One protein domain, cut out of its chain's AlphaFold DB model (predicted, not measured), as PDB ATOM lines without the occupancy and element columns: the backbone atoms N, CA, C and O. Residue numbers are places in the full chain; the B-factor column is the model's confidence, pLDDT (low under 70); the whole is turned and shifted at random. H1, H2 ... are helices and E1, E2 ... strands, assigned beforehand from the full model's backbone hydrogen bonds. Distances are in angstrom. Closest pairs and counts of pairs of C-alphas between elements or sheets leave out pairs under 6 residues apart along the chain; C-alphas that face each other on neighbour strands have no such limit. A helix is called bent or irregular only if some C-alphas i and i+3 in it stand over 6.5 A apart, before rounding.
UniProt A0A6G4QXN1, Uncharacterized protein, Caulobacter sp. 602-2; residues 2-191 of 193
ATOM      1  N   ALA A   2     132.280 100.220 103.402       42.47
ATOM      2  CA  ALA A   2     131.937 100.591 102.016       42.47
ATOM      3  C   ALA A   2     130.483 100.265 101.591       42.47
ATOM      4  O   ALA A   2     129.891 100.993 100.802       42.47
ATOM      5  N   THR A   3     129.879  99.210 102.142       42.28
ATOM      6  CA  THR A   3     128.551  98.721 101.724       42.28
ATOM      7  C   THR A   3     127.400  99.663 102.098       42.28
ATOM      8  O   THR A   3     126.447  99.802 101.342       42.28
ATOM      9  N   VAL A   4     127.508 100.367 103.230       50.00
ATOM     10  CA  VAL A   4     126.501 101.350 103.680       50.00
ATOM     11  C   VAL A   4     126.517 102.601 102.785       50.00
ATOM     12  O   VAL A   4     125.485 103.213 102.539       50.00
ATOM     13  N   TYR A   5     127.682 102.935 102.225       45.09
ATOM     14  CA  TYR A   5     127.884 104.102 101.368       45.09
ATOM     15  C   TYR A   5     127.249 103.966  99.978       45.09
ATOM     16  O   TYR A   5     126.728 104.940  99.438       45.09
ATOM     17  N   ALA A   6     127.271 102.758  99.406       42.50
ATOM     18  CA  ALA A   6     126.625 102.483  98.123       42.50
ATOM     19  C   ALA A   6     125.092 102.615  98.215       42.50
ATOM     20  O   ALA A   6     124.471 103.176  97.320       42.50
ATOM     21  N   SER A   7     124.502 102.193  99.339       52.50
ATOM     22  CA  SER A   7     123.048 102.214  99.556       52.50
ATOM     23  C   SER A   7     122.461 103.629  99.681       52.50
ATOM     24  O   SER A   7     121.340 103.868  99.231       52.50
ATOM     25  N   PHE A   8     123.209 104.603 100.215       54.34
ATOM     26  CA  PHE A   8     122.714 105.983 100.334       54.34
ATOM     27  C   PHE A   8     122.652 106.748  99.008       54.34
ATOM     28  O   PHE A   8     121.904 107.716  98.921       54.34
ATOM     29  N   ARG A   9     123.388 106.329  97.967       55.16
ATOM     30  CA  ARG A   9     123.313 106.975  96.642       55.16
ATOM     31  C   ARG A   9     122.020 106.661  95.889       55.16
ATOM     32  O   ARG A   9     121.648 107.422  95.004       55.16
ATOM     33  N   GLU A  10     121.355 105.561  96.229       63.56
ATOM     34  CA  GLU A  10     120.128 105.113  95.559       63.56
ATOM     35  C   GLU A  10     118.858 105.668  96.220       63.56
ATOM     36  O   GLU A  10     117.798 105.687  95.601       63.56
ATOM     37  N   THR A  11     118.956 106.161  97.461       71.75
ATOM     38  CA  THR A  11     117.817 106.740  98.186       71.75
ATOM     39  C   THR A  11     117.790 108.260  98.000       71.75
ATOM     40  O   THR A  11     118.761 108.928  98.366       71.75
ATOM     41  N   PRO A  12     116.700 108.849  97.476       84.94
ATOM     42  CA  PRO A  12     116.609 110.297  97.344       84.94
ATOM     43  C   PRO A  12     116.629 110.972  98.724       84.94
ATOM     44  O   PRO A  12     115.938 110.548  99.649       84.94
ATOM     45  N   PHE A  13     117.413 112.048  98.865       91.62
ATOM     46  CA  PHE A  13     117.485 112.822 100.114       91.62
ATOM     47  C   PHE A  13     116.194 113.549 100.457       91.62
ATOM     48  O   PHE A  13     115.870 113.707 101.634       91.62
ATOM     49  N   PHE A  14     115.473 113.965  99.422       94.44
ATOM     50  CA  PHE A  14     114.267 114.762  99.525       94.44
ATOM     51  C   PHE A  14     113.185 114.151  98.634       94.44
ATOM     52  O   PHE A  14     113.510 113.668  97.543       94.44
ATOM     53  N   PRO A  15     111.907 114.189  99.044       94.12
ATOM     54  CA  PRO A  15     110.809 113.756  98.193       94.12
ATOM     55  C   PRO A  15     110.746 114.589  96.911       94.12
ATOM     56  O   PRO A  15     110.751 115.820  96.958       94.12
ATOM     57  N   GLU A  16     110.617 113.930  95.761       93.56
ATOM     58  CA  GLU A  16     110.469 114.615  94.470       93.56
ATOM     59  C   GLU A  16     109.215 115.501  94.431       93.56
ATOM     60  O   GLU A  16     109.213 116.556  93.800       93.56
ATOM     61  N   SER A  17     108.176 115.144  95.196       95.12
ATOM     62  CA  SER A  17     106.958 115.947  95.333       95.12
ATOM     63  C   SER A  17     107.212 117.371  95.837       95.12
ATOM     64  O   SER A  17     106.398 118.251  95.568       95.12
ATOM     65  N   PHE A  18     108.330 117.656  96.514       96.25
ATOM     66  CA  PHE A  18     108.673 119.020  96.939       96.25
ATOM     67  C   PHE A  18     109.080 119.941  95.781       96.25
ATOM     68  O   PHE A  18     109.044 121.161  95.943       96.25
ATOM     69  N   GLN A  19     109.389 119.381  94.608       96.06
ATOM     70  CA  GLN A  19     109.699 120.147  93.398       96.06
ATOM     71  C   GLN A  19     108.447 120.715  92.721       96.06
ATOM     72  O   GLN A  19     108.540 121.670  91.952       96.06
ATOM     73  N   THR A  20     107.274 120.157  93.020       96.31
ATOM     74  CA  THR A  20     105.983 120.598  92.469       96.31
ATOM     75  C   THR A  20     105.040 121.140  93.540       96.31
ATOM     76  O   THR A  20     104.204 121.995  93.248       96.31
ATOM     77  N   THR A  21     105.183 120.699  94.792       97.50
ATOM     78  CA  THR A  21     104.402 121.204  95.924       97.50
ATOM     79  C   THR A  21     104.852 122.614  96.280       97.50
ATOM     80  O   THR A  21     106.025 122.853  96.562       97.50
ATOM     81  N   VAL A  22     103.906 123.549  96.290       97.38
ATOM     82  CA  VAL A  22     104.162 124.962  96.583       97.38
ATOM     83  C   VAL A  22     104.047 125.220  98.083       97.38
ATOM     84  O   VAL A  22     102.984 125.004  98.663       97.38
ATOM     85  N   GLY A  23     105.123 125.729  98.683       96.81
ATOM     86  CA  GLY A  23     105.142 126.260 100.045       96.81
ATOM     87  C   GLY A  23     104.975 127.780 100.055       96.81
ATOM     88  O   GLY A  23     105.185 128.453  99.041       96.81
ATOM     89  N   GLU A  24     104.595 128.325 101.207       96.44
ATOM     90  CA  GLU A  24     104.528 129.769 101.434       96.44
ATOM     91  C   GLU A  24     105.734 130.199 102.267       96.44
ATOM     92  O   GLU A  24     105.836 129.873 103.448       96.44
ATOM     93  N   CYS A  25     106.672 130.902 101.630       93.31
ATOM     94  CA  CYS A  25     107.790 131.509 102.330       93.31
ATOM     95  C   CYS A  25     107.265 132.684 103.167       93.31
ATOM     96  O   CYS A  25     106.680 133.615 102.595       93.31
ATOM     97  N   PRO A  26     107.485 132.694 104.495       92.06
ATOM     98  CA  PRO A  26     107.117 133.836 105.315       92.06
ATOM     99  C   PRO A  26     107.936 135.068 104.920       92.06
ATOM    100  O   PRO A  26     109.085 134.970 104.483       92.06
ATOM    101  N   LYS A  27     107.356 136.254 105.124       89.00
ATOM    102  CA  LYS A  27     108.078 137.519 104.956       89.00
ATOM    103  C   LYS A  27     109.328 137.516 105.839       89.00
ATOM    104  O   LYS A  27     109.238 137.254 107.036       89.00
ATOM    105  N   ASN A  28     110.465 137.890 105.263       83.50
ATOM    106  CA  ASN A  28     111.689 138.157 106.009       83.50
ATOM    107  C   ASN A  28     112.125 139.621 105.804       83.50
ATOM    108  O   ASN A  28     111.376 140.441 105.265       83.50
ATOM    109  N   ARG A  29     113.308 139.983 106.307       80.25
ATOM    110  CA  ARG A  29     113.812 141.363 106.251       80.25
ATOM    111  C   ARG A  29     114.002 141.871 104.819       80.25
ATOM    112  O   ARG A  29     113.742 143.046 104.568       80.25
ATOM    113  N   ASP A  30     114.474 141.005 103.930       82.38
ATOM    114  CA  ASP A  30     114.959 141.375 102.599       82.38
ATOM    115  C   ASP A  30     113.959 140.987 101.487       82.38
ATOM    116  O   ASP A  30     113.976 141.577 100.408       82.38
ATOM    117  N   PHE A  31     113.046 140.048 101.760       84.62
ATOM    118  CA  PHE A  31     112.084 139.510 100.799       84.62
ATOM    119  C   PHE A  31     110.648 139.504 101.356       84.62
ATOM    120  O   PHE A  31     110.417 139.084 102.498       84.62
ATOM    121  N   PRO A  32     109.650 139.936 100.559       89.38
ATOM    122  CA  PRO A  32     108.245 139.788 100.925       89.38
ATOM    123  C   PRO A  32     107.838 138.308 100.966       89.38
ATOM    124  O   PRO A  32     108.497 137.448 100.377       89.38
ATOM    125  N   ALA A  33     106.718 138.022 101.638       92.44
ATOM    126  CA  ALA A  33     106.113 136.696 101.589       92.44
ATOM    127  C   ALA A  33     105.791 136.329 100.134       92.44
ATOM    128  O   ALA A  33     105.269 137.153  99.378       92.44
ATOM    129  N   HIS A  34     106.128 135.109  99.736       94.19
ATOM    130  CA  HIS A  34     105.950 134.632  98.368       94.19
ATOM    131  C   HIS A  34     105.739 133.122  98.347       94.19
ATOM    132  O   HIS A  34     106.043 132.406  99.300       94.19
ATOM    133  N   ARG A  35     105.203 132.633  97.230       96.12
ATOM    134  CA  ARG A  35     104.947 131.212  97.007       96.12
ATOM    135  C   ARG A  35     105.928 130.673  95.981       96.12
ATOM    136  O   ARG A  35     106.111 131.283  94.931       96.12
ATOM    137  N   ARG A  36     106.513 129.519  96.272       95.56
ATOM    138  CA  ARG A  36     107.434 128.807  95.378       95.56
ATOM    139  C   ARG A  36     107.398 127.305  95.670       95.56
ATOM    140  O   ARG A  36     106.878 126.921  96.722       95.56
ATOM    141  N   PRO A  37     107.916 126.442  94.779       97.25
ATOM    142  CA  PRO A  37     108.165 125.050  95.135       97.25
ATOM    143  C   PRO A  37     108.938 124.962  96.451       97.25
ATOM    144  O   PRO A  37     109.866 125.745  96.660       97.25
ATOM    145  N   ILE A  38     108.557 124.025  97.324       97.56
ATOM    146  CA  ILE A  38     109.219 123.817  98.620       97.56
ATOM    147  C   ILE A  38     110.720 123.632  98.415       97.56
ATOM    148  O   ILE A  38     111.510 124.158  99.190       97.56
ATOM    149  N   LEU A  39     111.118 122.909  97.369       95.88
ATOM    150  CA  LEU A  39     112.516 122.676  97.048       95.88
ATOM    151  C   LEU A  39     112.675 122.526  95.538       95.88
ATOM    152  O   LEU A  39     112.149 121.577  94.963       95.88
ATOM    153  N   VAL A  40     113.391 123.438  94.876       94.81
ATOM    154  CA  VAL A  40     113.638 123.273  93.432       94.81
ATOM    155  C   VAL A  40     114.704 122.206  93.191       94.81
ATOM    156  O   VAL A  40     115.513 121.907  94.068       94.81
ATOM    157  N   ARG A  41     114.726 121.628  91.985       93.56
ATOM    158  CA  ARG A  41     115.625 120.517  91.637       93.56
ATOM    159  C   ARG A  41     117.097 120.811  91.943       93.56
ATOM    160  O   ARG A  41     117.756 119.990  92.576       93.56
ATOM    161  N   ASP A  42     117.584 121.986  91.552       92.25
ATOM    162  CA  ASP A  42     118.988 122.366  91.750       92.25
ATOM    163  C   ASP A  42     119.337 122.533  93.237       92.25
ATOM    164  O   ASP A  42     120.427 122.156  93.665       92.25
ATOM    165  N   GLU A  43     118.397 123.026  94.052       93.44
ATOM    166  CA  GLU A  43     118.553 123.089  95.510       93.44
ATOM    167  C   GLU A  43     118.586 121.697  96.126       93.44
ATOM    168  O   GLU A  43     119.472 121.417  96.926       93.44
ATOM    169  N   ALA A  44     117.675 120.808  95.723       94.25
ATOM    170  CA  ALA A  44     117.652 119.433  96.207       94.25
ATOM    171  C   ALA A  44     118.976 118.716  95.918       94.25
ATOM    172  O   ALA A  44     119.544 118.081  96.807       94.25
ATOM    173  N   SER A  45     119.492 118.847  94.692       92.81
ATOM    174  CA  SER A  45     120.779 118.269  94.305       92.81
ATOM    175  C   SER A  45     121.945 118.883  95.081       92.81
ATOM    176  O   SER A  45     122.799 118.144  95.572       92.81
ATOM    177  N   TRP A  46     121.975 120.209  95.240       91.38
ATOM    178  CA  TRP A  46     123.041 120.881  95.980       91.38
ATOM    179  C   TRP A  46     123.015 120.534  97.478       91.38
ATOM    180  O   TRP A  46     124.049 120.154  98.027       91.38
ATOM    181  N   PHE A  47     121.846 120.564  98.133       93.31
ATOM    182  CA  PHE A  47     121.691 120.185  99.545       93.31
ATOM    183  C   PHE A  47     122.103 118.730  99.780       93.31
ATOM    184  O   PHE A  47     122.840 118.444 100.723       93.31
ATOM    185  N   ALA A  48     121.672 117.814  98.907       92.56
ATOM    186  CA  ALA A  48     122.028 116.403  99.006       92.56
ATOM    187  C   ALA A  48     123.545 116.199  98.898       92.56
ATOM    188  O   ALA A  48     124.106 115.440  99.682       92.56
ATOM    189  N   GLY A  49     124.217 116.910  97.985       89.81
ATOM    190  CA  GLY A  49     125.677 116.881  97.867       89.81
ATOM    191  C   GLY A  49     126.376 117.297  99.163       89.81
ATOM    192  O   GLY A  49     127.206 116.555  99.677       89.81
ATOM    193  N   GLN A  50     125.963 118.423  99.753       89.25
ATOM    194  CA  GLN A  50     126.540 118.917 101.011       89.25
ATOM    195  C   GLN A  50     126.335 117.947 102.187       89.25
ATOM    196  O   GLN A  50     127.226 117.759 103.016       89.25
ATOM    197  N   LEU A  51     125.161 117.320 102.272       89.88
ATOM    198  CA  LEU A  51     124.861 116.330 103.308       89.88
ATOM    199  C   LEU A  51     125.643 115.025 103.100       89.88
ATOM    200  O   LEU A  51     126.126 114.434 104.068       89.88
ATOM    201  N   LEU A  52     125.814 114.588 101.852       87.69
ATOM    202  CA  LEU A  52     126.635 113.426 101.507       87.69
ATOM    203  C   LEU A  52     128.110 113.633 101.859       87.69
ATOM    204  O   LEU A  52     128.738 112.703 102.370       87.69
ATOM    205  N   ASP A  53     128.639 114.839 101.646       84.62
ATOM    206  CA  ASP A  53     130.002 115.202 102.046       84.62
ATOM    207  C   ASP A  53     130.183 115.114 103.574       84.62
ATOM    208  O   ASP A  53     131.253 114.753 104.059       84.62
ATOM    209  N   LEU A  54     129.112 115.351 104.345       84.44
ATOM    210  CA  LEU A  54     129.051 115.160 105.802       84.44
ATOM    211  C   LEU A  54     128.725 113.721 106.239       84.44
ATOM    212  O   LEU A  54     128.509 113.463 107.430       84.44
ATOM    213  N   HIS A  55     128.678 112.764 105.311       85.94
ATOM    214  CA  HIS A  55     128.293 111.382 105.596       85.94
ATOM    215  C   HIS A  55     126.913 111.297 106.290       85.94
ATOM    216  O   HIS A  55     126.700 110.467 107.180       85.94
ATOM    217  N   GLU A  56     125.989 112.209 105.976       88.62
ATOM    218  CA  GLU A  56     124.628 112.193 106.513       88.62
ATOM    219  C   GLU A  56     123.725 111.247 105.726       88.62
ATOM    220  O   GLU A  56     123.777 111.177 104.502       88.62
ATOM    221  N   ALA A  57     122.846 110.543 106.438       89.69
ATOM    222  CA  ALA A  57     121.794 109.750 105.815       89.69
ATOM    223  C   ALA A  57     120.590 110.641 105.451       89.69
ATOM    224  O   ALA A  57     120.334 111.643 106.134       89.69
ATOM    225  N   PRO A  58     119.804 110.279 104.426       91.44
ATOM    226  CA  PRO A  58     118.555 110.967 104.132       91.44
ATOM    227  C   PRO A  58     117.543 110.758 105.270       91.44
ATOM    228  O   PRO A  58     117.481 109.677 105.859       91.44
ATOM    229  N   LEU A  59     116.761 111.795 105.589       91.69
ATOM    230  CA  LEU A  59     115.699 111.721 106.604       91.69
ATOM    231  C   LEU A  59     114.335 111.349 106.024       91.69
ATOM    232  O   LEU A  59     113.479 110.857 106.757       91.69
ATOM    233  N   ALA A  60     114.143 111.559 104.721       84.38
ATOM    234  CA  ALA A  60     112.899 111.300 104.001       84.38
ATOM    235  C   ALA A  60     112.602 109.798 103.786       84.38
ATOM    236  O   ALA A  60     111.906 109.431 102.842       84.38
ATOM    237  N   GLN A  61     113.144 108.914 104.629       72.44
ATOM    238  CA  GLN A  61     112.891 107.479 104.534       72.44
ATOM    239  C   GLN A  61     111.489 107.152 105.055       72.44
ATOM    240  O   GLN A  61     111.101 107.587 106.135       72.44
ATOM    241  N   THR A  62     110.751 106.355 104.291       54.66
ATOM    242  CA  THR A  62     109.439 105.819 104.664       54.66
ATOM    243  C   THR A  62     109.581 104.700 105.700       54.66
ATOM    244  O   THR A  62     110.358 103.767 105.479       54.66
ATOM    245  N   GLY A  63     108.819 104.754 106.797       56.34
ATOM    246  CA  GLY A  63     108.746 103.686 107.801       56.34
ATOM    247  C   GLY A  63     108.610 104.181 109.244       56.34
ATOM    248  O   GLY A  63     108.602 105.375 109.517       56.34
ATOM    249  N   ALA A  64     108.544 103.244 110.199       58.72
ATOM    250  CA  ALA A  64     108.467 103.503 111.646       58.72
ATOM    251  C   ALA A  64     109.798 104.023 112.242       58.72
ATOM    252  O   ALA A  64     110.271 103.543 113.273       58.72
ATOM    253  N   GLY A  65     110.439 104.966 111.549       73.06
ATOM    254  CA  GLY A  65     111.650 105.630 111.998       73.06
ATOM    255  C   GLY A  65     111.392 106.441 113.262       73.06
ATOM    256  O   GLY A  65     110.314 107.004 113.462       73.06
ATOM    257  N   GLN A  66     112.403 106.494 114.125       88.25
ATOM    258  CA  GLN A  66     112.376 107.339 115.312       88.25
ATOM    259  C   GLN A  66     112.236 108.814 114.908       88.25
ATOM    260  O   GLN A  66     112.924 109.237 113.968       88.25
ATOM    261  N   PRO A  67     111.397 109.602 115.611       93.25
ATOM    262  CA  PRO A  67     111.310 111.039 115.401       93.25
ATOM    263  C   PRO A  67     112.698 111.666 115.346       93.25
ATOM    264  O   PRO A  67     113.528 111.474 116.236       93.25
ATOM    265  N   THR A  68     112.976 112.357 114.249       95.62
ATOM    266  CA  THR A  68     114.291 112.914 113.957       95.62
ATOM    267  C   THR A  68     114.140 114.350 113.494       95.62
ATOM    268  O   THR A  68     113.343 114.638 112.601       95.62
ATOM    269  N   LEU A  69     114.956 115.241 114.047       97.12
ATOM    270  CA  LEU A  69     115.129 116.598 113.547       97.12
ATOM    271  C   LEU A  69     116.570 116.778 113.077       97.12
ATOM    272  O   LEU A  69     117.502 116.262 113.696       97.12
ATOM    273  N   ARG A  70     116.771 117.539 112.004       97.25
ATOM    274  CA  ARG A  70     118.107 117.943 111.563       97.25
ATOM    275  C   ARG A  70     118.113 119.412 111.204       97.25
ATOM    276  O   ARG A  70     117.356 119.839 110.341       97.25
ATOM    277  N   PHE A  71     119.018 120.154 111.823       96.62
ATOM    278  CA  PHE A  71     119.402 121.471 111.350       96.62
ATOM    279  C   PHE A  71     120.696 121.363 110.552       96.62
ATOM    280  O   PHE A  71     121.644 120.708 110.989       96.62
ATOM    281  N   SER A  72     120.738 122.019 109.400       94.38
ATOM    282  CA  SER A  72     121.925 122.109 108.562       94.38
ATOM    283  C   SER A  72     122.185 123.555 108.175       94.38
ATOM    284  O   SER A  72     121.278 124.269 107.753       94.38
ATOM    285  N   MET A  73     123.441 123.967 108.282       91.69
ATOM    286  CA  MET A  73     123.933 125.213 107.712       91.69
ATOM    287  C   MET A  73     124.846 124.854 106.549       91.69
ATOM    288  O   MET A  73     125.913 124.276 106.751       91.69
ATOM    289  N   LEU A  74     124.395 125.150 105.334       89.88
ATOM    290  CA  LEU A  74     125.059 124.775 104.092       89.88
ATOM    291  C   LEU A  74     125.683 126.022 103.466       89.88
ATOM    292  O   LEU A  74     125.008 127.040 103.327       89.88
ATOM    293  N   ASN A  75     126.955 125.971 103.073       82.19
ATOM    294  CA  ASN A  75     127.630 127.094 102.419       82.19
ATOM    295  C   ASN A  75     128.623 126.572 101.369       82.19
ATOM    296  O   ASN A  75     129.316 125.591 101.618       82.19
ATOM    297  N   GLY A  76     128.710 127.231 100.211       59.94
ATOM    298  CA  GLY A  76     129.464 126.808  99.024       59.94
ATOM    299  C   GLY A  76     130.997 126.831  99.128       59.94
ATOM    300  O   GLY A  76     131.651 127.068  98.118       59.94
ATOM    301  N   GLY A  77     131.588 126.589 100.306       54.16
ATOM    302  CA  GLY A  77     133.038 126.379 100.418       54.16
ATOM    303  C   GLY A  77     133.695 126.688 101.765       54.16
ATOM    304  O   GLY A  77     134.866 126.371 101.937       54.16
ATOM    305  N   ALA A  78     132.992 127.296 102.728       59.72
ATOM    306  CA  ALA A  78     133.628 127.704 103.985       59.72
ATOM    307  C   ALA A  78     133.336 126.762 105.163       59.72
ATOM    308  O   ALA A  78     134.263 126.395 105.891       59.72
ATOM    309  N   ARG A  79     132.059 126.429 105.412       75.00
ATOM    310  CA  ARG A  79     131.611 125.725 106.627       75.00
ATOM    311  C   ARG A  79     130.253 125.063 106.383       75.00
ATOM    312  O   ARG A  79     129.249 125.769 106.319       75.00
ATOM    313  N   THR A  80     130.229 123.736 106.285       85.50
ATOM    314  CA  THR A  80     128.981 122.957 106.278       85.50
ATOM    315  C   THR A  80     128.844 122.270 107.628       85.50
ATOM    316  O   THR A  80     129.768 121.596 108.094       85.50
ATOM    317  N   VAL A  81     127.708 122.493 108.281       89.50
ATOM    318  CA  VAL A  81     127.412 121.995 109.624       89.50
ATOM    319  C   VAL A  81     126.083 121.262 109.608       89.50
ATOM    320  O   VAL A  81     125.116 121.768 109.044       89.50
ATOM    321  N   THR A  82     126.015 120.120 110.288       93.19
ATOM    322  CA  THR A  82     124.761 119.436 110.607       93.19
ATOM    323  C   THR A  82     124.670 119.174 112.102       93.19
ATOM    324  O   THR A  82     125.649 118.821 112.757       93.19
ATOM    325  N   VAL A  83     123.470 119.323 112.651       95.19
ATOM    326  CA  VAL A  83     123.114 118.847 113.985       95.19
ATOM    327  C   VAL A  83     121.841 118.036 113.843       95.19
ATOM    328  O   VAL A  83     120.781 118.572 113.522       95.19
ATOM    329  N   ARG A  84     121.951 116.732 114.066       96.19
ATOM    330  CA  ARG A  84     120.844 115.785 114.043       96.19
ATOM    331  C   ARG A  84     120.489 115.404 115.469       96.19
ATOM    332  O   ARG A  84     121.374 115.070 116.251       96.19
ATOM    333  N   VAL A  85     119.204 115.410 115.789       96.62
ATOM    334  CA  VAL A  85     118.685 114.796 117.008       96.62
ATOM    335  C   VAL A  85     117.684 113.716 116.639       96.62
ATOM    336  O   VAL A  85     116.812 113.935 115.802       96.62
ATOM    337  N   THR A  86     117.815 112.555 117.259       95.88
ATOM    338  CA  THR A  86     116.936 111.407 117.044       95.88
ATOM    339  C   THR A  86     116.392 110.963 118.392       95.88
ATOM    340  O   THR A  86     117.152 110.820 119.351       95.88
ATOM    341  N   GLU A  87     115.087 110.748 118.487       94.69
ATOM    342  CA  GLU A  87     114.474 110.184 119.684       94.69
ATOM    343  C   GLU A  87     114.926 108.737 119.882       94.69
ATOM    344  O   GLU A  87     114.752 107.898 119.013       94.69
ATOM    345  N   VAL A  88     115.485 108.420 121.044       93.19
ATOM    346  CA  VAL A  88     115.879 107.068 121.441       93.19
ATOM    347  C   VAL A  88     114.935 106.519 122.512       93.19
ATOM    348  O   VAL A  88     114.033 107.197 123.005       93.19
ATOM    349  N   LYS A  89     115.138 105.252 122.897       86.75
ATOM    350  CA  LYS A  89     114.302 104.560 123.888       86.75
ATOM    351  C   LYS A  89     114.112 105.409 125.154       86.75
ATOM    352  O   LYS A  89     115.083 105.835 125.774       86.75
ATOM    353  N   GLY A  90     112.855 105.584 125.559       86.38
ATOM    354  CA  GLY A  90     112.487 106.389 126.725       86.38
ATOM    355  C   GLY A  90     112.234 107.869 126.424       86.38
ATOM    356  O   GLY A  90     112.247 108.663 127.361       86.38
ATOM    357  N   GLY A  91     112.028 108.244 125.154       90.31
ATOM    358  CA  GLY A  91     111.630 109.601 124.752       90.31
ATOM    359  C   GLY A  91     112.743 110.644 124.846       90.31
ATOM    360  O   GLY A  91     112.485 111.845 124.819       90.31
ATOM    361  N   ARG A  92     113.990 110.195 125.014       94.25
ATOM    362  CA  ARG A  92     115.163 111.069 125.122       94.25
ATOM    363  C   ARG A  92     115.727 111.337 123.741       94.25
ATOM    364  O   ARG A  92     115.710 110.456 122.894       94.25
ATOM    365  N   LEU A  93     116.297 112.515 123.533       96.25
ATOM    366  CA  LEU A  93     116.931 112.860 122.262       96.25
ATOM    367  C   LEU A  93     118.433 112.554 122.293       96.25
ATOM    368  O   LEU A  93     119.154 113.037 123.167       96.25
ATOM    369  N   HIS A  94     118.910 111.763 121.334       96.38
ATOM    370  CA  HIS A  94     120.329 111.571 121.049       96.38
ATOM    371  C   HIS A  94     120.768 112.538 119.953       96.38
ATOM    372  O   HIS A  94     120.173 112.566 118.879       96.38
ATOM    373  N   LEU A  95     121.808 113.317 120.223       95.69
ATOM    374  CA  LEU A  95     122.400 114.275 119.304       95.69
ATOM    375  C   LEU A  95     123.623 113.675 118.615       95.69
ATOM    376  O   LEU A  95     124.485 113.114 119.285       95.69
ATOM    377  N   THR A  96     123.721 113.900 117.307       94.31
ATOM    378  CA  THR A  96     124.930 113.738 116.496       94.31
ATOM    379  C   THR A  96     125.126 115.021 115.695       94.31
ATOM    380  O   THR A  96     124.294 115.370 114.858       94.31
ATOM    381  N   ALA A  97     126.215 115.739 115.942       92.38
ATOM    382  CA  ALA A  97     126.584 116.936 115.203       92.38
ATOM    383  C   ALA A  97     127.880 116.703 114.433       92.38
ATOM    384  O   ALA A  97     128.806 116.091 114.962       92.38
ATOM    385  N   LYS A  98     127.950 117.201 113.198       88.94
ATOM    386  CA  LYS A  98     129.137 117.127 112.348       88.94
ATOM    387  C   LYS A  98     129.454 118.482 111.737       88.94
ATOM    388  O   LYS A  98     128.560 119.206 111.299       88.94
ATOM    389  N   TRP A  99     130.738 118.805 111.677       85.44
ATOM    390  CA  TRP A  99     131.229 120.022 111.047       85.44
ATOM    391  C   TRP A  99     132.429 119.721 110.150       85.44
ATOM    392  O   TRP A  99     133.413 119.119 110.590       85.44
ATOM    393  N   LEU A 100     132.344 120.181 108.898       75.50
ATOM    394  CA  LEU A 100     133.460 120.251 107.957       75.50
ATOM    395  C   LEU A 100     134.023 121.679 107.953       75.50
ATOM    396  O   LEU A 100     133.448 122.561 107.300       75.50
ATOM    397  N   PRO A 101     135.120 121.958 108.677       65.06
ATOM    398  CA  PRO A 101     135.831 123.216 108.511       65.06
ATOM    399  C   PRO A 101     136.620 123.212 107.196       65.06
ATOM    400  O   PRO A 101     137.320 122.249 106.888       65.06
ATOM    401  N   GLY A 102     136.582 124.324 106.457       55.38
ATOM    402  CA  GLY A 102     137.433 124.536 105.279       55.38
ATOM    403  C   GLY A 102     138.947 124.551 105.568       55.38
ATOM    404  O   GLY A 102     139.736 124.482 104.630       55.38
ATOM    405  N   SER A 103     139.383 124.614 106.837       49.25
ATOM    406  CA  SER A 103     140.790 124.430 107.237       49.25
ATOM    407  C   SER A 103     140.975 124.029 108.720       49.25
ATOM    408  O   SER A 103     140.285 124.517 109.610       49.25
ATOM    409  N   ALA A 104     141.911 123.095 108.945       48.19
ATOM    410  CA  ALA A 104     142.769 122.792 110.112       48.19
ATOM    411  C   ALA A 104     142.312 122.951 111.594       48.19
ATOM    412  O   ALA A 104     143.180 122.943 112.463       48.19
ATOM    413  N   VAL A 105     141.023 123.058 111.939       53.38
ATOM    414  CA  VAL A 105     140.602 123.180 113.363       53.38
ATOM    415  C   VAL A 105     140.309 121.831 114.044       53.38
ATOM    416  O   VAL A 105     140.431 121.723 115.262       53.38
ATOM    417  N   CYS A 106     139.984 120.776 113.292       55.53
ATOM    418  CA  CYS A 106     139.767 119.441 113.861       55.53
ATOM    419  C   CYS A 106     141.074 118.634 113.749       55.53
ATOM    420  O   CYS A 106     141.551 118.382 112.643       55.53
ATOM    421  N   ALA A 107     141.671 118.255 114.886       43.44
ATOM    422  CA  ALA A 107     142.947 117.526 114.951       43.44
ATOM    423  C   ALA A 107     142.848 116.063 114.461       43.44
ATOM    424  O   ALA A 107     143.858 115.380 114.268       43.44
ATOM    425  N   ASP A 108     141.627 115.603 114.199       44.22
ATOM    426  CA  ASP A 108     141.294 114.211 113.976       44.22
ATOM    427  C   ASP A 108     140.847 114.060 112.519       44.22
ATOM    428  O   ASP A 108     140.020 114.824 112.017       44.22
ATOM    429  N   LYS A 109     141.347 113.031 111.828       42.81
ATOM    430  CA  LYS A 109     141.056 112.734 110.408       42.81
ATOM    431  C   LYS A 109     139.565 112.459 110.088       42.81
ATOM    432  O   LYS A 109     139.267 112.034 108.977       42.81
ATOM    433  N   GLN A 110     138.648 112.657 111.037       47.34
ATOM    434  CA  GLN A 110     137.206 112.392 110.938       47.34
ATOM    435  C   GLN A 110     136.329 113.662 110.988       47.34
ATOM    436  O   GLN A 110     135.111 113.555 110.869       47.34
ATOM    437  N   GLY A 111     136.920 114.857 111.117       57.59
ATOM    438  CA  GLY A 111     136.163 116.104 111.290       57.59
ATOM    439  C   GLY A 111     135.683 116.305 112.732       57.59
ATOM    440  O   GLY A 111     135.952 115.490 113.612       57.59
ATOM    441  N   CYS A 112     135.006 117.422 112.999       74.12
ATOM    442  CA  CYS A 112     134.517 117.734 114.340       74.12
ATOM    443  C   CYS A 112     133.148 117.075 114.520       74.12
ATOM    444  O   CYS A 112     132.145 117.578 114.011       74.12
ATOM    445  N   VAL A 113     133.122 115.932 115.209       85.50
ATOM    446  CA  VAL A 113     131.899 115.182 115.520       85.50
ATOM    447  C   VAL A 113     131.602 115.283 117.012       85.50
ATOM    448  O   VAL A 113     132.494 115.120 117.841       85.50
ATOM    449  N   VAL A 114     130.345 115.551 117.359       87.88
ATOM    450  CA  VAL A 114     129.857 115.555 118.743       87.88
ATOM    451  C   VAL A 114     128.671 114.615 118.838       87.88
ATOM    452  O   VAL A 114     127.699 114.777 118.106       87.88
ATOM    453  N   GLU A 115     128.733 113.661 119.763       92.19
ATOM    454  CA  GLU A 115     127.630 112.750 120.060       92.19
ATOM    455  C   GLU A 115     127.306 112.786 121.550       92.19
ATOM    456  O   GLU A 115     128.205 112.695 122.390       92.19
ATOM    457  N   LYS A 116     126.027 112.956 121.899       94.19
ATOM    458  CA  LYS A 116     125.580 112.925 123.299       94.19
ATOM    459  C   LYS A 116     124.086 112.675 123.432       94.19
ATOM    460  O   LYS A 116     123.300 112.996 122.547       94.19
ATOM    461  N   LEU A 117     123.673 112.204 124.604       96.69
ATOM    462  CA  LEU A 117     122.271 112.229 125.010       96.69
ATOM    463  C   LEU A 117     121.926 113.609 125.584       96.69
ATOM    464  O   LEU A 117     122.619 114.089 126.482       96.69
ATOM    465  N   LEU A 118     120.847 114.229 125.110       96.38
ATOM    466  CA  LEU A 118     120.400 115.517 125.633       96.38
ATOM    467  C   LEU A 118     119.849 115.364 127.048       96.38
ATOM    468  O   LEU A 118     119.069 114.449 127.336       96.38
ATOM    469  N   SER A 119     120.232 116.276 127.936       95.94
ATOM    470  CA  SER A 119     119.595 116.458 129.240       95.94
ATOM    471  C   SER A 119     118.141 116.938 129.085       95.94
ATOM    472  O   SER A 119     117.786 117.505 128.050       95.94
ATOM    473  N   PRO A 120     117.280 116.767 130.107       95.75
ATOM    474  CA  PRO A 120     115.894 117.237 130.037       95.75
ATOM    475  C   PRO A 120     115.763 118.738 129.725       95.75
ATOM    476  O   PRO A 120     114.874 119.139 128.982       95.75
ATOM    477  N   SER A 121     116.669 119.575 130.243       96.19
ATOM    478  CA  SER A 121     116.659 121.021 129.987       96.19
ATOM    479  C   SER A 121     117.165 121.394 128.589       96.19
ATOM    480  O   SER A 121     116.746 122.403 128.028       96.19
ATOM    481  N   GLU A 122     118.071 120.611 128.002       96.31
ATOM    482  CA  GLU A 122     118.460 120.744 126.591       96.31
ATOM    483  C   GLU A 122     117.317 120.346 125.658       96.31
ATOM    484  O   GLU A 122     117.015 121.088 124.727       96.31
ATOM    485  N   GLN A 123     116.650 119.227 125.947       96.81
ATOM    486  CA  GLN A 123     115.502 118.752 125.180       96.81
ATOM    487  C   GLN A 123     114.352 119.769 125.195       96.81
ATOM    488  O   GLN A 123     113.910 120.182 124.129       96.81
ATOM    489  N   ALA A 124     113.953 120.264 126.370       96.00
ATOM    490  CA  ALA A 124     112.876 121.252 126.481       96.00
ATOM    491  C   ALA A 124     113.180 122.559 125.723       96.00
ATOM    492  O   ALA A 124     112.298 123.143 125.095       96.00
ATOM    493  N   ARG A 125     114.442 123.021 125.747       95.25
ATOM    494  CA  ARG A 125     114.870 124.205 124.980       95.25
ATOM    495  C   ARG A 125     114.791 123.967 123.477       95.25
ATOM    496  O   ARG A 125     114.350 124.855 122.753       95.25
ATOM    497  N   LEU A 126     115.210 122.788 123.017       96.31
ATOM    498  CA  LEU A 126     115.138 122.433 121.604       96.31
ATOM    499  C   LEU A 126     113.687 122.336 121.131       96.31
ATOM    500  O   LEU A 126     113.345 122.947 120.125       96.31
ATOM    501  N   GLU A 127     112.837 121.627 121.876       95.88
ATOM    502  CA  GLU A 127     111.408 121.471 121.588       95.88
ATOM    503  C   GLU A 127     110.707 122.830 121.476       95.88
ATOM    504  O   GLU A 127     109.996 123.077 120.503       95.88
ATOM    505  N   ALA A 128     110.973 123.749 122.410       95.69
ATOM    506  CA  ALA A 128     110.437 125.107 122.355       95.69
ATOM    507  C   ALA A 128     110.907 125.877 121.107       95.69
ATOM    508  O   ALA A 128     110.110 126.575 120.483       95.69
ATOM    509  N   ALA A 129     112.179 125.734 120.723       95.88
ATOM    510  CA  ALA A 129     112.745 126.428 119.569       95.88
ATOM    511  C   ALA A 129     112.212 125.903 118.225       95.88
ATOM    512  O   ALA A 129     112.130 126.662 117.262       95.88
ATOM    513  N   VAL A 130     111.842 124.619 118.140       96.94
ATOM    514  CA  VAL A 130     111.332 124.006 116.898       96.94
ATOM    515  C   VAL A 130     109.807 123.965 116.807       96.94
ATOM    516  O   VAL A 130     109.274 123.724 115.723       96.94
ATOM    517  N   ALA A 131     109.088 124.214 117.905       96.00
ATOM    518  CA  ALA A 131     107.627 124.168 117.944       96.00
ATOM    519  C   ALA A 131     106.929 124.998 116.842       96.00
ATOM    520  O   ALA A 131     105.996 124.463 116.235       96.00
ATOM    521  N   PRO A 132     107.371 126.231 116.500       94.75
ATOM    522  CA  PRO A 132     106.757 127.000 115.412       94.75
ATOM    523  C   PRO A 132     106.802 126.273 114.061       94.75
ATOM    524  O   PRO A 132     105.839 126.307 113.298       94.75
ATOM    525  N   PHE A 133     107.890 125.549 113.790       95.38
ATOM    526  CA  PHE A 133     108.069 124.788 112.556       95.38
ATOM    527  C   PHE A 133     107.199 123.542 112.532       95.38
ATOM    528  O   PHE A 133     106.527 123.273 111.544       95.38
ATOM    529  N   LEU A 134     107.130 122.807 113.642       95.19
ATOM    530  CA  LEU A 134     106.291 121.609 113.730       95.19
ATOM    531  C   LEU A 134     104.788 121.915 113.598       95.19
ATOM    532  O   LEU A 134     104.012 121.019 113.261       95.19
ATOM    533  N   ALA A 135     104.375 123.167 113.800       94.00
ATOM    534  CA  ALA A 135     103.019 123.639 113.524       94.00
ATOM    535  C   ALA A 135     102.818 124.149 112.080       94.00
ATOM    536  O   ALA A 135     101.679 124.249 111.624       94.00
ATOM    537  N   ALA A 136     103.894 124.458 111.353       94.12
ATOM    538  CA  ALA A 136     103.854 125.029 110.012       94.12
ATOM    539  C   ALA A 136     103.989 123.960 108.904       94.12
ATOM    540  O   ALA A 136     104.633 122.920 109.095       94.12
ATOM    541  N   PRO A 137     103.416 124.197 107.706       96.12
ATOM    542  CA  PRO A 137     103.733 123.398 106.526       96.12
ATOM    543  C   PRO A 137     105.181 123.641 106.080       96.12
ATOM    544  O   PRO A 137     105.776 124.672 106.399       96.12
ATOM    545  N   SER A 138     105.743 122.701 105.319       97.44
ATOM    546  CA  SER A 138     107.051 122.869 104.679       97.44
ATOM    547  C   SER A 138     107.076 124.100 103.768       97.44
ATOM    548  O   SER A 138     106.096 124.386 103.073       97.44
ATOM    549  N   TYR A 139     108.215 124.785 103.700       97.12
ATOM    550  CA  TYR A 139     108.436 125.873 102.749       97.12
ATOM    551  C   TYR A 139     109.908 125.995 102.352       97.12
ATOM    552  O   TYR A 139     110.814 125.566 103.068       97.12
ATOM    553  N   GLY A 140     110.136 126.643 101.214       95.12
ATOM    554  CA  GLY A 140     111.442 127.137 100.796       95.12
ATOM    555  C   GLY A 140     111.371 128.634 100.553       95.12
ATOM    556  O   GLY A 140     110.342 129.125 100.091       95.12
ATOM    557  N   CYS A 141     112.445 129.351 100.864       92.81
ATOM    558  CA  CYS A 141     112.561 130.785 100.616       92.81
ATOM    559  C   CYS A 141     113.712 131.086  99.663       92.81
ATOM    560  O   CYS A 141     114.813 130.552  99.810       92.81
ATOM    561  N   ASP A 142     113.451 131.964  98.695       87.38
ATOM    562  CA  ASP A 142     114.493 132.519  97.835       87.38
ATOM    563  C   ASP A 142     115.471 133.401  98.621       87.38
ATOM    564  O   ASP A 142     115.178 133.896  99.710       87.38
ATOM    565  N   GLY A 143     116.650 133.594  98.041       83.69
ATOM    566  CA  GLY A 143     117.704 134.450  98.567       83.69
ATOM    567  C   GLY A 143     118.848 134.557  97.567       83.69
ATOM    568  O   GLY A 143     118.748 134.067  96.439       83.69
ATOM    569  N   ALA A 144     119.941 135.204  97.965       79.50
ATOM    570  CA  ALA A 144     121.094 135.355  97.083       79.50
ATOM    571  C   ALA A 144     121.728 133.985  96.768       79.50
ATOM    572  O   ALA A 144     121.773 133.090  97.615       79.50
ATOM    573  N   VAL A 145     122.189 133.807  95.528       71.38
ATOM    574  CA  VAL A 145     122.689 132.514  95.018       71.38
ATOM    575  C   VAL A 145     123.957 132.061  95.751       71.38
ATOM    576  O   VAL A 145     124.156 130.865  95.950       71.38
ATOM    577  N   ASP A 146     124.775 133.017  96.183       70.94
ATOM    578  CA  ASP A 146     126.054 132.860  96.882       70.94
ATOM    579  C   ASP A 146     125.926 132.819  98.414       70.94
ATOM    580  O   ASP A 146     126.926 132.695  99.124       70.94
ATOM    581  N   ALA A 147     124.709 132.913  98.946       79.19
ATOM    582  CA  ALA A 147     124.497 132.916 100.381       79.19
ATOM    583  C   ALA A 147     124.467 131.514 100.990       79.19
ATOM    584  O   ALA A 147     124.056 130.531 100.370       79.19
ATOM    585  N   GLY A 148     124.828 131.452 102.274       86.25
ATOM    586  CA  GLY A 148     124.575 130.279 103.097       86.25
ATOM    587  C   GLY A 148     123.078 129.983 103.217       86.25
ATOM    588  O   GLY A 148     122.232 130.884 103.156       86.25
ATOM    589  N   VAL A 149     122.764 128.708 103.416       92.00
ATOM    590  CA  VAL A 149     121.402 128.197 103.540       92.00
ATOM    591  C   VAL A 149     121.229 127.553 104.900       92.00
ATOM    592  O   VAL A 149     122.013 126.691 105.292       92.00
ATOM    593  N   SER A 150     120.190 127.972 105.615       93.50
ATOM    594  CA  SER A 150     119.725 127.278 106.814       93.50
ATOM    595  C   SER A 150     118.613 126.324 106.409       93.50
ATOM    596  O   SER A 150     117.642 126.754 105.792       93.50
ATOM    597  N   VAL A 151     118.757 125.046 106.748       95.94
ATOM    598  CA  VAL A 151     117.791 123.988 106.448       95.94
ATOM    599  C   VAL A 151     117.398 123.320 107.757       95.94
ATOM    600  O   VAL A 151     118.253 122.799 108.467       95.94
ATOM    601  N   LEU A 152     116.109 123.319 108.076       97.44
ATOM    602  CA  LEU A 152     115.537 122.526 109.153       97.44
ATOM    603  C   LEU A 152     114.691 121.414 108.541       97.44
ATOM    604  O   LEU A 152     113.842 121.665 107.691       97.44
ATOM    605  N   GLU A 153     114.912 120.190 108.993       97.69
ATOM    606  CA  GLU A 153     114.186 119.005 108.561       97.69
ATOM    607  C   GLU A 153     113.574 118.299 109.767       97.69
ATOM    608  O   GLU A 153     114.194 118.222 110.832       97.69
ATOM    609  N   ALA A 154     112.383 117.739 109.576       96.56
ATOM    610  CA  ALA A 154     111.715 116.887 110.548       96.56
ATOM    611  C   ALA A 154     111.200 115.618 109.867       96.56
ATOM    612  O   ALA A 154     110.591 115.685 108.799       96.56
ATOM    613  N   SER A 155     111.428 114.471 110.497       95.19
ATOM    614  CA  SER A 155     110.933 113.168 110.057       95.19
ATOM    615  C   SER A 155     110.296 112.438 111.233       95.19
ATOM    616  O   SER A 155     110.904 112.326 112.297       95.19
ATOM    617  N   GLN A 156     109.062 111.972 111.057       91.62
ATOM    618  CA  GLN A 156     108.323 111.192 112.046       91.62
ATOM    619  C   GLN A 156     107.347 110.249 111.337       91.62
ATOM    620  O   GLN A 156     106.364 110.699 110.742       91.62
ATOM    621  N   GLY A 157     107.599 108.940 111.432       87.50
ATOM    622  CA  GLY A 157     106.823 107.943 110.694       87.50
ATOM    623  C   GLY A 157     106.849 108.239 109.191       87.50
ATOM    624  O   GLY A 157     107.909 108.448 108.613       87.50
ATOM    625  N   ASP A 158     105.669 108.351 108.583       87.62
ATOM    626  CA  ASP A 158     105.524 108.673 107.155       87.62
ATOM    627  C   ASP A 158     105.499 110.184 106.858       87.62
ATOM    628  O   ASP A 158     105.270 110.602 105.721       87.62
ATOM    629  N   THR A 159     105.704 111.034 107.869       91.00
ATOM    630  CA  THR A 159     105.709 112.491 107.697       91.00
ATOM    631  C   THR A 159     107.133 113.014 107.594       91.00
ATOM    632  O   THR A 159     107.913 112.892 108.536       91.00
ATOM    633  N   TYR A 160     107.437 113.686 106.483       94.94
ATOM    634  CA  TYR A 160     108.670 114.444 106.287       94.94
ATOM    635  C   TYR A 160     108.354 115.915 106.009       94.94
ATOM    636  O   TYR A 160     107.487 116.228 105.190       94.94
ATOM    637  N   ARG A 161     109.056 116.826 106.688       96.69
ATOM    638  CA  ARG A 161     108.930 118.275 106.499       96.69
ATOM    639  C   ARG A 161     110.290 118.944 106.393       96.69
ATOM    640  O   ARG A 161     111.261 118.488 106.992       96.69
ATOM    641  N   ILE A 162     110.327 120.037 105.637       97.62
ATOM    642  CA  ILE A 162     111.527 120.844 105.423       97.62
ATOM    643  C   ILE A 162     111.177 122.331 105.416       97.62
ATOM    644  O   ILE A 162     110.184 122.751 104.820       97.62
ATOM    645  N   TRP A 163     112.030 123.119 106.053       97.31
ATOM    646  CA  TRP A 163     111.985 124.573 106.053       97.31
ATOM    647  C   TRP A 163     113.376 125.079 105.736       97.31
ATOM    648  O   TRP A 163     114.315 124.804 106.485       97.31
ATOM    649  N   HIS A 164     113.537 125.801 104.631       95.31
ATOM    650  CA  HIS A 164     114.844 126.352 104.288       95.31
ATOM    651  C   HIS A 164     114.783 127.805 103.855       95.31
ATOM    652  O   HIS A 164     113.784 128.278 103.308       95.31
ATOM    653  N   GLN A 165     115.862 128.522 104.160       92.00
ATOM    654  CA  GLN A 165     116.027 129.929 103.824       92.00
ATOM    655  C   GLN A 165     117.460 130.195 103.369       92.00
ATOM    656  O   GLN A 165     118.421 129.882 104.082       92.00
ATOM    657  N   ARG A 166     117.585 130.778 102.172       88.00
ATOM    658  CA  ARG A 166     118.825 131.362 101.652       88.00
ATOM    659  C   ARG A 166     118.979 132.779 102.193       88.00
ATOM    660  O   ARG A 166     118.044 133.566 102.087       88.00
ATOM    661  N   SER A 167     120.171 133.111 102.688       75.94
ATOM    662  CA  SER A 167     120.466 134.403 103.330       75.94
ATOM    663  C   SER A 167     119.644 134.664 104.604       75.94
ATOM    664  O   SER A 167     118.558 134.130 104.780       75.94
ATOM    665  N   ARG A 168     120.194 135.493 105.507       77.06
ATOM    666  CA  ARG A 168     119.565 136.065 106.722       77.06
ATOM    667  C   ARG A 168     118.230 135.412 107.149       77.06
ATOM    668  O   ARG A 168     117.165 135.909 106.774       77.06
ATOM    669  N   PRO A 169     118.283 134.336 107.950       80.94
ATOM    670  CA  PRO A 169     117.081 133.630 108.367       80.94
ATOM    671  C   PRO A 169     116.124 134.538 109.149       80.94
ATOM    672  O   PRO A 169     116.545 135.450 109.863       80.94
ATOM    673  N   THR A 170     114.828 134.246 109.043       85.50
ATOM    674  CA  THR A 170     113.790 134.729 109.966       85.50
ATOM    675  C   THR A 170     114.176 134.455 111.418       85.50
ATOM    676  O   THR A 170     114.956 133.541 111.704       85.50
ATOM    677  N   ASP A 171     113.606 135.229 112.342       87.75
ATOM    678  CA  ASP A 171     113.921 135.120 113.766       87.75
ATOM    679  C   ASP A 171     113.700 133.697 114.297       87.75
ATOM    680  O   ASP A 171     114.551 133.198 115.031       87.75
ATOM    681  N   ASP A 172     112.647 133.013 113.838       89.94
ATOM    682  CA  ASP A 172     112.360 131.625 114.203       89.94
ATOM    683  C   ASP A 172     113.435 130.658 113.686       89.94
ATOM    684  O   ASP A 172     113.928 129.818 114.439       89.94
ATOM    685  N   VAL A 173     113.855 130.782 112.416       89.62
ATOM    686  CA  VAL A 173     114.868 129.875 111.833       89.62
ATOM    687  C   VAL A 173     116.214 130.107 112.507       89.62
ATOM    688  O   VAL A 173     116.934 129.154 112.804       89.62
ATOM    689  N   ARG A 174     116.540 131.369 112.806       88.25
ATOM    690  CA  ARG A 174     117.737 131.732 113.565       88.25
ATOM    691  C   ARG A 174     117.685 131.176 114.987       88.25
ATOM    692  O   ARG A 174     118.679 130.617 115.438       88.25
ATOM    693  N   ALA A 175     116.555 131.303 115.682       91.06
ATOM    694  CA  ALA A 175     116.383 130.795 117.041       91.06
ATOM    695  C   ALA A 175     116.511 129.266 117.093       91.06
ATOM    696  O   ALA A 175     117.254 128.747 117.928       91.06
ATOM    697  N   ALA A 176     115.864 128.553 116.164       94.00
ATOM    698  CA  ALA A 176     116.008 127.109 116.018       94.00
ATOM    699  C   ALA A 176     117.463 126.728 115.718       94.00
ATOM    700  O   ALA A 176     118.057 125.949 116.461       94.00
ATOM    701  N   GLY A 177     118.076 127.321 114.689       92.12
ATOM    702  CA  GLY A 177     119.466 127.047 114.321       92.12
ATOM    703  C   GLY A 177     120.444 127.280 115.472       92.12
ATOM    704  O   GLY A 177     121.289 126.433 115.753       92.12
ATOM    705  N   HIS A 178     120.279 128.378 116.208       91.38
ATOM    706  CA  HIS A 178     121.075 128.663 117.396       91.38
ATOM    707  C   HIS A 178     120.865 127.611 118.493       91.38
ATOM    708  O   HIS A 178     121.849 127.140 119.060       91.38
ATOM    709  N   ALA A 179     119.627 127.174 118.751       93.94
ATOM    710  CA  ALA A 179     119.362 126.096 119.703       93.94
ATOM    711  C   ALA A 179     120.102 124.806 119.314       93.94
ATOM    712  O   ALA A 179     120.793 124.232 120.150       93.94
ATOM    713  N   PHE A 180     120.045 124.388 118.046       94.88
ATOM    714  CA  PHE A 180     120.787 123.218 117.561       94.88
ATOM    715  C   PHE A 180     122.304 123.364 117.738       94.88
ATOM    716  O   PHE A 180     122.963 122.464 118.258       94.88
ATOM    717  N   LEU A 181     122.874 124.499 117.335       90.06
ATOM    718  CA  LEU A 181     124.322 124.709 117.373       90.06
ATOM    719  C   LEU A 181     124.863 124.847 118.797       90.06
ATOM    720  O   LEU A 181     125.941 124.332 119.093       90.06
ATOM    721  N   GLN A 182     124.100 125.459 119.706       90.94
ATOM    722  CA  GLN A 182     124.443 125.492 121.127       90.94
ATOM    723  C   GLN A 182     124.529 124.088 121.729       90.94
ATOM    724  O   GLN A 182     125.395 123.835 122.567       90.94
ATOM    725  N   LEU A 183     123.673 123.155 121.296       91.62
ATOM    726  CA  LEU A 183     123.743 121.775 121.771       91.62
ATOM    727  C   LEU A 183     125.040 121.083 121.345       91.62
ATOM    728  O   LEU A 183     125.564 120.284 122.120       91.62
ATOM    729  N   ALA A 184     125.576 121.396 120.164       85.50
ATOM    730  CA  ALA A 184     126.859 120.865 119.708       85.50
ATOM    731  C   ALA A 184     128.053 121.408 120.518       85.50
ATOM    732  O   ALA A 184     129.117 120.798 120.520       85.50
ATOM    733  N   GLY A 185     127.885 122.525 121.239       78.75
ATOM    734  CA  GLY A 185     128.922 123.095 122.106       78.75
ATOM    735  C   GLY A 185     130.116 123.687 121.353       78.75
ATOM    736  O   GLY A 185     131.169 123.899 121.952       78.75
ATOM    737  N   TRP A 186     129.980 123.943 120.049       72.75
ATOM    738  CA  TRP A 186     131.037 124.573 119.262       72.75
ATOM    739  C   TRP A 186     131.066 126.096 119.462       72.75
ATOM    740  O   TRP A 186     130.000 126.712 119.547       72.75
ATOM    741  N   PRO A 187     132.255 126.731 119.410       59.47
ATOM    742  CA  PRO A 187     132.394 128.194 119.465       59.47
ATOM    743  C   PRO A 187     131.607 128.944 118.373       59.47
ATOM    744  O   PRO A 187     131.284 130.115 118.532       59.47
ATOM    745  N   LEU A 188     131.247 128.258 117.281       58.38
ATOM    746  CA  LEU A 188     130.398 128.763 116.194       58.38
ATOM    747  C   LEU A 188     129.050 129.329 116.659       58.38
ATOM    748  O   LEU A 188     128.505 130.202 115.987       58.38
ATOM    749  N   ALA A 189     128.498 128.849 117.778       51.88
ATOM    750  CA  ALA A 189     127.232 129.364 118.294       51.88
ATOM    751  C   ALA A 189     127.314 130.859 118.655       51.88
ATOM    752  O   ALA A 189     126.329 131.577 118.493       51.88
ATOM    753  N   ASP A 190     128.486 131.336 119.089       49.16
ATOM    754  CA  ASP A 190     128.697 132.741 119.442       49.16
ATOM    755  C   ASP A 190     128.939 133.634 118.210       49.16
ATOM    756  O   ASP A 190     128.636 134.823 118.264       49.16
ATOM    757  N   GLU A 191     129.412 133.075 117.087       49.91
ATOM    758  CA  GLU A 191     129.620 133.801 115.818       49.91
ATOM    759  C   GLU A 191     128.312 134.070 115.045       49.91
ATOM    760  O   GLU A 191     128.298 134.863 114.105       49.91
TER     761      GLU A 191
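Overview. This is residues 2 to 191 of the 193 residues of an uncharacterized protein of Caulobacter sp. 602-2 (UniProt A0A6G4QXN1). A broad, twisted sheet of seven strands is sandwiched between helices, with H4 and H5 side by side across one face and H3 across the other. The small hairpin E1 and E2 sits by the sheet's E7 edge, H1 lies far out from the middle, and residues 104 to 109 of the loop between E5 and E6 stick out. The printed part has 190 residues, with six named helices and nine named strands in the order H1 H2 E1 E2 H3 E3 E4 E5 E6 H4 E7 E8 E9 H5 H6. The large sheet runs E6 E5 E4 E3 E8 E9 E7 and is mixed; the class is mixed, helices and strands. The whole is compact and rounded, with a radius of gyration of the C-alphas of 15.9 A and spans of 42 by 38 by 38 A.

Along the chain. H1, residues 2 to 8, begins at C-alpha 2 (131.937, 100.591, 102.016). H2 is residues 16 to 19, E1 22 to 25, E2 34 to 37, and H3 41 to 53, 18.5 A long. E3 is residues 68 to 74, E4 79 to 88, 28.5 A, E5 92 to 101, 29.2 A, and E6 112 to 117. H4, residues 120 to 135, is 21.9 A long and irregular, with C-alphas 129 and 132 7.3 A apart. E7 is residues 139 to 141, E8 149 to 156, 23.1 A, and E9 159 to 166, 23.8 A. H5 is residues 171 to 184, 20.1 A; H6, 188 to 191, ends at C-alpha 191 (129.620, 133.801, 115.818).

Arrangement. E3 to E6 form a meander, each strand the antiparallel neighbour of the one before, with N 71 and O 83 at 2.9 A, N 84 and O 96 at 2.8 A, and N 97 and O 114 at 2.8 A. E8 is antiparallel to E3, N 70 and O 153 at 2.9 A, and to E9, N 152 and O 163 at 2.8 A. E9 and E7 are parallel, N 141 and O 164 at 3.0 A. In three layers, helices on both faces of the sheet, H4 and H5 lie on the same face and H3 on the opposite face; their heights over the sheet are 9.5, 8.9 and 9.6 A. H4 and H5 touch at Ala 129 and Ala 176, C-alphas 4.9 A apart, at a shallow tilt of 31 degrees, opposite ways. The closest C-alphas of E1 and E7, Gly 23 and Tyr 139, are 4.3 A apart; in the hairpin E1 and E2, N 23 and O 36 are 2.9 A apart. H2 and H3 are close but not clearly touching, C-alphas 19 and 41 at 6.2 A. H6 touches H5, C-alphas 189 and 182 at 5.5 A, through residues 178 to 182 of H5 alone. Every O i to N i+4 pair is within hydrogen-bond range in H3 and H5, 10 of 12 in H4 and 1 of 3 in H1, where 2 of 4 O i to N i+3 pairs are; H2 and H6 are too short for an i+4 pair.

Size, cuts and confidence. The C-alphas farthest apart, Thr 3 and Pro 32, are 45.8 A apart. The printed part has no cut, and its long link is H3 to E3, residues 54 to 67. The mean pLDDT of the printed part is 84.6; it is under 70 in residues 2 to 10, 62 to 64, 76 to 78, 101 to 111 and 187 to 191.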